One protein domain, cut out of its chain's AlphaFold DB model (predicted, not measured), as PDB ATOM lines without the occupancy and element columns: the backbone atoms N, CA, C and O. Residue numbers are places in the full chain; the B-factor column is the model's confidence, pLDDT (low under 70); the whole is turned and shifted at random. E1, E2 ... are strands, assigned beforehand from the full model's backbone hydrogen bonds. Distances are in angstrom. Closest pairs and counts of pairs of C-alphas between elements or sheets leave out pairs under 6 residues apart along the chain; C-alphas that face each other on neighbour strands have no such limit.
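What this domain is: This is residues 20 to 77 of the 126 residues of an uncharacterized protein of Streptomyces sp. SID5770 (UniProt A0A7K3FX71). Little regular structure is found here: a single two-stranded hairpin, E1 and E2, with a long unnamed stretch, residues 55 to 77, swinging away in a wide open loop and folding back. Residues 61 to 68 of that loop stick out, as do residues 41 to 46 at the hairpin's turn. The printed part has 58 residues, with no named helix and two strands, E1 then E2, antiparallel; the class is all strand, with only 13 residues in named elements. It is loose, with a radius of gyration of the C-alphas of 12.9 A and spans of 37 by 33 by 20 A.

Where its parts are: Find C-alpha 32 at (148.532, 15.739, 31.257); from there E1, residues 32 to 38, runs 18.6 A. E2, residues 49 to 54, runs 16.3 A to C-alpha 54 at (150.366, 12.915, 28.584).

How they stand to each other: Look at N 35 and O 51, 2.8 A apart and within hydrogen-bond range, where the hairpin's antiparallel strands stand at 164 degrees. Residues 27 to 28 pair antiparallel with residues 33 to 34 of E1.

The domain as a whole: The printed part has no cut, and the E1 to E2 link is short. Look for pLDDT under 70 at residue 30 and residues 57 to 60.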
ATOM      1  N   ALA A  20     133.218  11.343  22.126       78.88
ATOM      2  CA  ALA A  20     134.256  12.293  22.530       78.88
ATOM      3  C   ALA A  20     133.728  13.726  22.753       78.88
ATOM      4  O   ALA A  20     134.218  14.421  23.633       78.88
ATOM      5  N   ALA A  21     132.720  14.152  21.982       82.31
ATOM      6  CA  ALA A  21     132.100  15.473  22.109       82.31
ATOM      7  C   ALA A  21     131.185  15.624  23.341       82.31
ATOM      8  O   ALA A  21     130.864  16.741  23.729       82.31
ATOM      9  N   GLU A  22     130.764  14.511  23.938       84.62
ATOM     10  CA  GLU A  22     129.837  14.445  25.076       84.62
ATOM     11  C   GLU A  22     130.558  14.051  26.373       84.62
ATOM     12  O   GLU A  22     129.943  14.002  27.439       84.62
ATOM     13  N   ALA A  23     131.860  13.763  26.287       85.25
ATOM     14  CA  ALA A  23     132.684  13.405  27.427       85.25
ATOM     15  C   ALA A  23     132.705  14.531  28.473       85.25
ATOM     16  O   ALA A  23     132.568  15.716  28.152       85.25
ATOM     17  N   GLY A  24     132.901  14.150  29.738       80.81
ATOM     18  CA  GLY A  24     132.982  15.110  30.833       80.81
ATOM     19  C   GLY A  24     134.094  16.136  30.605       80.81
ATOM     20  O   GLY A  24     135.074  15.868  29.905       80.81
ATOM     21  N   THR A  25     133.956  17.316  31.217       86.81
ATOM     22  CA  THR A  25     134.964  18.378  31.110       86.81
ATOM     23  C   THR A  25     136.338  17.831  31.500       86.81
ATOM     24  O   THR A  25     136.487  17.322  32.617       86.81
ATOM     25  N   PRO A  26     137.342  17.918  30.609       85.06
ATOM     26  CA  PRO A  26     138.664  17.420  30.920       85.06
ATOM     27  C   PRO A  26     139.278  18.152  32.111       85.06
ATOM     28  O   PRO A  26     139.125  19.363  32.266       85.06
ATOM     29  N   GLN A  27     139.999  17.405  32.937       82.19
ATOM     30  CA  GLN A  27     140.882  17.966  33.942       82.19
ATOM     31  C   GLN A  27     142.275  18.103  33.334       82.19
ATOM     32  O   GLN A  27     142.906  17.106  32.970       82.19
ATOM     33  N   ASP A  28     142.742  19.343  33.233       77.44
ATOM     34  CA  ASP A  28     144.059  19.669  32.702       77.44
ATOM     35  C   ASP A  28     145.048  19.906  33.849       77.44
ATOM     36  O   ASP A  28     144.894  20.813  34.666       77.44
ATOM     37  N   GLY A  29     146.091  19.080  33.899       70.44
ATOM     38  CA  GLY A  29     147.341  19.389  34.584       70.44
ATOM     39  C   GLY A  29     148.351  19.995  33.604       70.44
ATOM     40  O   GLY A  29     148.169  19.936  32.390       70.44
ATOM     41  N   ALA A  30     149.466  20.533  34.110       68.25
ATOM     42  CA  ALA A  30     150.469  21.226  33.285       68.25
ATOM     43  C   ALA A  30     150.953  20.421  32.054       68.25
ATOM     44  O   ALA A  30     151.288  20.997  31.016       68.25
ATOM     45  N   LEU A  31     150.978  19.085  32.147       72.44
ATOM     46  CA  LEU A  31     151.511  18.198  31.107       72.44
ATOM     47  C   LEU A  31     150.629  16.971  30.803       72.44
ATOM     48  O   LEU A  31     151.003  16.161  29.954       72.44
ATOM     49  N   SER A  32     149.455  16.866  31.431       76.00
ATOM     50  CA  SER A  32     148.532  15.739  31.257       76.00
ATOM     51  C   SER A  32     147.092  16.226  31.211       76.00
ATOM     52  O   SER A  32     146.712  17.095  31.990       76.00
ATOM     53  N   ARG A  33     146.287  15.629  30.334       86.88
ATOM     54  CA  ARG A  33     144.845  15.867  30.240       86.88
ATOM     55  C   ARG A  33     144.094  14.581  30.529       86.88
ATOM     56  O   ARG A  33     144.343  13.574  29.865       86.88
ATOM     57  N   ILE A  34     143.175  14.634  31.486       88.31
ATOM     58  CA  ILE A  34     142.297  13.526  31.863       88.31
ATOM     59  C   ILE A  34     140.886  13.854  31.385       88.31
ATOM     60  O   ILE A  34     140.333  14.884  31.747       88.31
ATOM     61  N   THR A  35     140.290  12.977  30.588       92.12
ATOM     62  CA  THR A  35     138.932  13.128  30.063       92.12
ATOM     63  C   THR A  35     138.040  12.046  30.671       92.12
ATOM     64  O   THR A  35     138.252  10.870  30.368       92.12
ATOM     65  N   PRO A  36     137.060  12.396  31.520       91.25
ATOM     66  CA  PRO A  36     136.078  11.442  32.028       91.25
ATOM     67  C   PRO A  36     135.273  10.836  30.876       91.25
ATOM     68  O   PRO A  36     134.679  11.570  30.085       91.25
ATOM     69  N   LEU A  37     135.276   9.506  30.771       91.38
ATOM     70  CA  LEU A  37     134.558   8.778  29.723       91.38
ATOM     71  C   LEU A  37     133.327   8.063  30.267       91.38
ATOM     72  O   LEU A  37     132.328   8.033  29.581       91.38
ATOM     73  N   ALA A  38     133.375   7.494  31.466       90.94
ATOM     74  CA  ALA A  38     132.204   6.916  32.121       90.94
ATOM     75  C   ALA A  38     132.399   6.974  33.632       90.94
ATOM     76  O   ALA A  38     133.514   6.723  34.104       90.94
ATOM     77  N   ASP A  39     131.340   7.272  34.381       89.06
ATOM     78  CA  ASP A  39     131.367   7.204  35.837       89.06
ATOM     79  C   ASP A  39     130.560   6.010  36.368       89.06
ATOM     80  O   ASP A  39     129.746   5.396  35.677       89.06
ATOM     81  N   SER A  40     130.810   5.662  37.625       88.81
ATOM     82  CA  SER A  40     130.165   4.547  38.306       88.81
ATOM     83  C   SER A  40     128.630   4.659  38.294       88.81
ATOM     84  O   SER A  40     127.987   3.671  37.944       88.81
ATOM     85  N   PRO A  41     128.001   5.828  38.554       86.94
ATOM     86  CA  PRO A  41     126.545   5.957  38.447       86.94
ATOM     87  C   PRO A  41     126.004   5.675  37.039       86.94
ATOM     88  O   PRO A  41     124.974   5.015  36.911       86.94
ATOM     89  N   ASP A  42     126.720   6.103  35.995       84.56
ATOM     90  CA  ASP A  42     126.313   5.918  34.594       84.56
ATOM     91  C   ASP A  42     126.376   4.444  34.169       84.56
ATOM     92  O   ASP A  42     125.669   4.018  33.262       84.56
ATOM     93  N   THR A  43     127.216   3.653  34.842       85.06
ATOM     94  CA  THR A  43     127.421   2.222  34.575       85.06
ATOM     95  C   THR A  43     126.676   1.312  35.556       85.06
ATOM     96  O   THR A  43     126.958   0.114  35.626       85.06
ATOM     97  N   GLY A  44     125.756   1.855  36.363       86.25
ATOM     98  CA  GLY A  44     125.042   1.078  37.382       86.25
ATOM     99  C   GLY A  44     125.965   0.506  38.468       86.25
ATOM    100  O   GLY A  44     125.697  -0.559  39.019       86.25
ATOM    101  N   GLY A  45     127.076   1.185  38.754       88.62
ATOM    102  CA  GLY A  45     128.061   0.795  39.759       88.62
ATOM    103  C   GLY A  45     129.200  -0.087  39.243       88.62
ATOM    104  O   GLY A  45     130.058  -0.477  40.034       88.62
ATOM    105  N   ALA A  46     129.220  -0.431  37.952       89.50
ATOM    106  CA  ALA A  46     130.126  -1.449  37.426       89.50
ATOM    107  C   ALA A  46     131.577  -0.965  37.277       89.50
ATOM    108  O   ALA A  46     132.509  -1.687  37.636       89.50
ATOM    109  N   SER A  47     131.798   0.233  36.724       90.56
ATOM    110  CA  SER A  47     133.154   0.747  36.497       90.56
ATOM    111  C   SER A  47     133.209   2.260  36.286       90.56
ATOM    112  O   SER A  47     132.211   2.909  35.991       90.56
ATOM    113  N   THR A  48     134.418   2.810  36.385       92.62
ATOM    114  CA  THR A  48     134.745   4.175  35.958       92.62
ATOM    115  C   THR A  48     135.816   4.088  34.874       92.62
ATOM    116  O   THR A  48     136.761   3.305  35.000       92.62
ATOM    117  N   ALA A  49     135.714   4.918  33.838       92.25
ATOM    118  CA  ALA A  49     136.691   5.008  32.759       92.25
ATOM    119  C   ALA A  49     137.064   6.466  32.472       92.25
ATOM    120  O   ALA A  49     136.216   7.358  32.450       92.25
ATOM    121  N   HIS A  50     138.343   6.712  32.209       92.69
ATOM    122  CA  HIS A  50     138.834   8.005  31.746       92.69
ATOM    123  C   HIS A  50     139.944   7.810  30.717       92.69
ATOM    124  O   HIS A  50     140.745   6.880  30.812       92.69
ATOM    125  N   GLY A  51     139.987   8.700  29.732       90.38
ATOM    126  CA  GLY A  51     141.118   8.833  28.827       90.38
ATOM    127  C   GLY A  51     142.186   9.713  29.461       90.38
ATOM    128  O   GLY A  51     141.862  10.689  30.134       90.38
ATOM    129  N   ALA A  52     143.454   9.392  29.232       86.56
ATOM    130  CA  ALA A  52     144.569  10.234  29.636       86.56
ATOM    131  C   ALA A  52     145.517  10.435  28.453       86.56
ATOM    132  O   ALA A  52     145.962   9.469  27.835       86.56
ATOM    133  N   THR A  53     145.834  11.690  28.145       85.69
ATOM    134  CA  THR A  53     146.910  12.041  27.213       85.69
ATOM    135  C   THR A  53     147.984  12.802  27.968       85.69
ATOM    136  O   THR A  53     147.690  13.844  28.556       85.69
ATOM    137  N   SER A  54     149.216  12.309  27.914       77.81
ATOM    138  CA  SER A  54     150.366  12.915  28.584       77.81
ATOM    139  C   SER A  54     151.400  13.349  27.555       77.81
ATOM    140  O   SER A  54     151.653  12.639  26.580       77.81
ATOM    141  N   ARG A  55     152.023  14.509  27.773       74.94
ATOM    142  CA  ARG A  55     153.284  14.860  27.109       74.94
ATOM    143  C   ARG A  55     154.447  14.247  27.885       74.94
ATOM    144  O   ARG A  55     154.323  13.993  29.078       74.94
ATOM    145  N   LYS A  56     155.588  14.036  27.223       71.25
ATOM    146  CA  LYS A  56     156.834  13.642  27.897       71.25
ATOM    147  C   LYS A  56     157.211  14.688  28.957       71.25
ATOM    148  O   LYS A  56     157.132  15.884  28.675       71.25
ATOM    149  N   GLY A  57     157.654  14.243  30.135       65.88
ATOM    150  CA  GLY A  57     158.265  15.109  31.150       65.88
ATOM    151  C   GLY A  57     157.637  15.151  32.554       65.88
ATOM    152  O   GLY A  57     158.417  15.271  33.495       65.88
ATOM    153  N   PRO A  58     156.308  15.076  32.774       57.78
ATOM    154  CA  PRO A  58     155.788  15.048  34.137       57.78
ATOM    155  C   PRO A  58     156.053  13.677  34.766       57.78
ATOM    156  O   PRO A  58     155.909  12.669  34.071       57.78
ATOM    157  N   PRO A  59     156.360  13.611  36.073       63.88
ATOM    158  CA  PRO A  59     156.299  12.343  36.779       63.88
ATOM    159  C   PRO A  59     154.879  11.778  36.660       63.88
ATOM    160  O   PRO A  59     153.892  12.508  36.810       63.88
ATOM    161  N   GLY A  60     154.783  10.478  36.381       67.69
ATOM    162  CA  GLY A  60     153.526   9.746  36.471       67.69
ATOM    163  C   GLY A  60     152.900   9.846  37.868       67.69
ATOM    164  O   GLY A  60     153.463  10.428  38.801       67.69
ATOM    165  N   ALA A  61     151.710   9.265  38.033       72.88
ATOM    166  CA  ALA A  61     151.091   9.194  39.354       72.88
ATOM    167  C   ALA A  61     152.078   8.555  40.358       72.88
ATOM    168  O   ALA A  61     152.670   7.523  40.029       72.88
ATOM    169  N   PRO A  62     152.251   9.123  41.571       73.94
ATOM    170  CA  PRO A  62     153.088   8.512  42.595       73.94
ATOM    171  C   PRO A  62     152.694   7.055  42.817       73.94
ATOM    172  O   PRO A  62     151.513   6.710  42.708       73.94
ATOM    173  N   ALA A  63     153.662   6.207  43.156       77.94
ATOM    174  CA  ALA A  63     153.379   4.819  43.498       77.94
ATOM    175  C   ALA A  63     152.315   4.759  44.610       77.94
ATOM    176  O   ALA A  63     152.481   5.344  45.679       77.94
ATOM    177  N   HIS A  64     151.204   4.077  44.340       80.88
ATOM    178  CA  HIS A  64     150.077   3.953  45.260       80.88
ATOM    179  C   HIS A  64     149.389   2.597  45.096       80.88
ATOM    180  O   HIS A  64     149.555   1.908  44.092       80.88
ATOM    181  N   PHE A  65     148.588   2.227  46.093       86.56
ATOM    182  CA  PHE A  65     147.805   0.997  46.112       86.56
ATOM    183  C   PHE A  65     146.328   1.321  46.349       86.56
ATOM    184  O   PHE A  65     145.997   2.198  47.149       86.56
ATOM    185  N   ARG A  66     145.429   0.604  45.666       87.69
ATOM    186  CA  ARG A  66     143.978   0.725  45.855       87.69
ATOM    187  C   ARG A  66     143.463  -0.482  46.634       87.69
ATOM    188  O   ARG A  66     143.389  -1.579  46.102       87.69
ATOM    189  N   ALA A  67     143.051  -0.263  47.882       94.94
ATOM    190  CA  ALA A  67     142.590  -1.341  48.767       94.94
ATOM    191  C   ALA A  67     141.183  -1.879  48.447       94.94
ATOM    192  O   ALA A  67     140.802  -2.928  48.955       94.94
ATOM    193  N   ARG A  68     140.387  -1.144  47.661       94.00
ATOM    194  CA  ARG A  68     138.970  -1.455  47.394       94.00
ATOM    195  C   ARG A  68     138.577  -1.341  45.921       94.00
ATOM    196  O   ARG A  68     137.394  -1.275  45.613       94.00
ATOM    197  N   ALA A  69     139.551  -1.260  45.019       92.38
ATOM    198  CA  ALA A  69     139.286  -1.117  43.595       92.38
ATOM    199  C   ALA A  69     140.381  -1.786  42.770       92.38
ATOM    200  O   ALA A  69     141.567  -1.606  43.047       92.38
ATOM    201  N   THR A  70     139.972  -2.485  41.718       94.00
ATOM    202  CA  THR A  70     140.874  -2.987  40.680       94.00
ATOM    203  C   THR A  70     141.019  -1.928  39.591       94.00
ATOM    204  O   THR A  70     140.073  -1.203  39.289       94.00
ATOM    205  N   GLY A  71     142.213  -1.804  39.018       90.81
ATOM    206  CA  GLY A  71     142.488  -0.893  37.911       90.81
ATOM    207  C   GLY A  71     143.099  -1.633  36.728       90.81
ATOM    208  O   GLY A  71     143.897  -2.546  36.917       90.81
ATOM    209  N   MET A  72     142.743  -1.205  35.519       91.94
ATOM    210  CA  MET A  72     143.374  -1.622  34.270       91.94
ATOM    211  C   MET A  72     143.787  -0.372  33.494       91.94
ATOM    212  O   MET A  72     143.061   0.622  33.491       91.94
ATOM    213  N   ILE A  73     144.947  -0.424  32.842       87.88
ATOM    214  CA  ILE A  73     145.446   0.645  31.974       87.88
ATOM    215  C   ILE A  73     145.639   0.052  30.583       87.88
ATOM    216  O   ILE A  73     146.340  -0.945  30.426       87.88
ATOM    217  N   VAL A  74     145.035   0.686  29.581       87.50
ATOM    218  CA  VAL A  74     145.260   0.375  28.168       87.50
ATOM    219  C   VAL A  74     146.019   1.545  27.558       87.50
ATOM    220  O   VAL A  74     145.549   2.681  27.596       87.50
ATOM    221  N   VAL A  75     147.215   1.275  27.040       84.00
ATOM    222  CA  VAL A  75     148.093   2.304  26.476       84.00
ATOM    223  C   VAL A  75     147.971   2.297  24.959       84.00
ATOM    224  O   VAL A  75     148.252   1.291  24.314       84.00
ATOM    225  N   PHE A  76     147.610   3.446  24.394       82.75
ATOM    226  CA  PHE A  76     147.646   3.692  22.956       82.75
ATOM    227  C   PHE A  76     148.904   4.505  22.638       82.75
ATOM    228  O   PHE A  76     148.994   5.681  22.985       82.75
ATOM    229  N   THR A  77     149.893   3.875  22.012       72.25
ATOM    230  CA  THR A  77     151.150   4.510  21.590       72.25
ATOM    231  C   THR A  77     151.474   4.091  20.163       72.25
ATOM    232  O   THR A  77     151.073   3.006  19.738       72.25
TER     233      THR A  77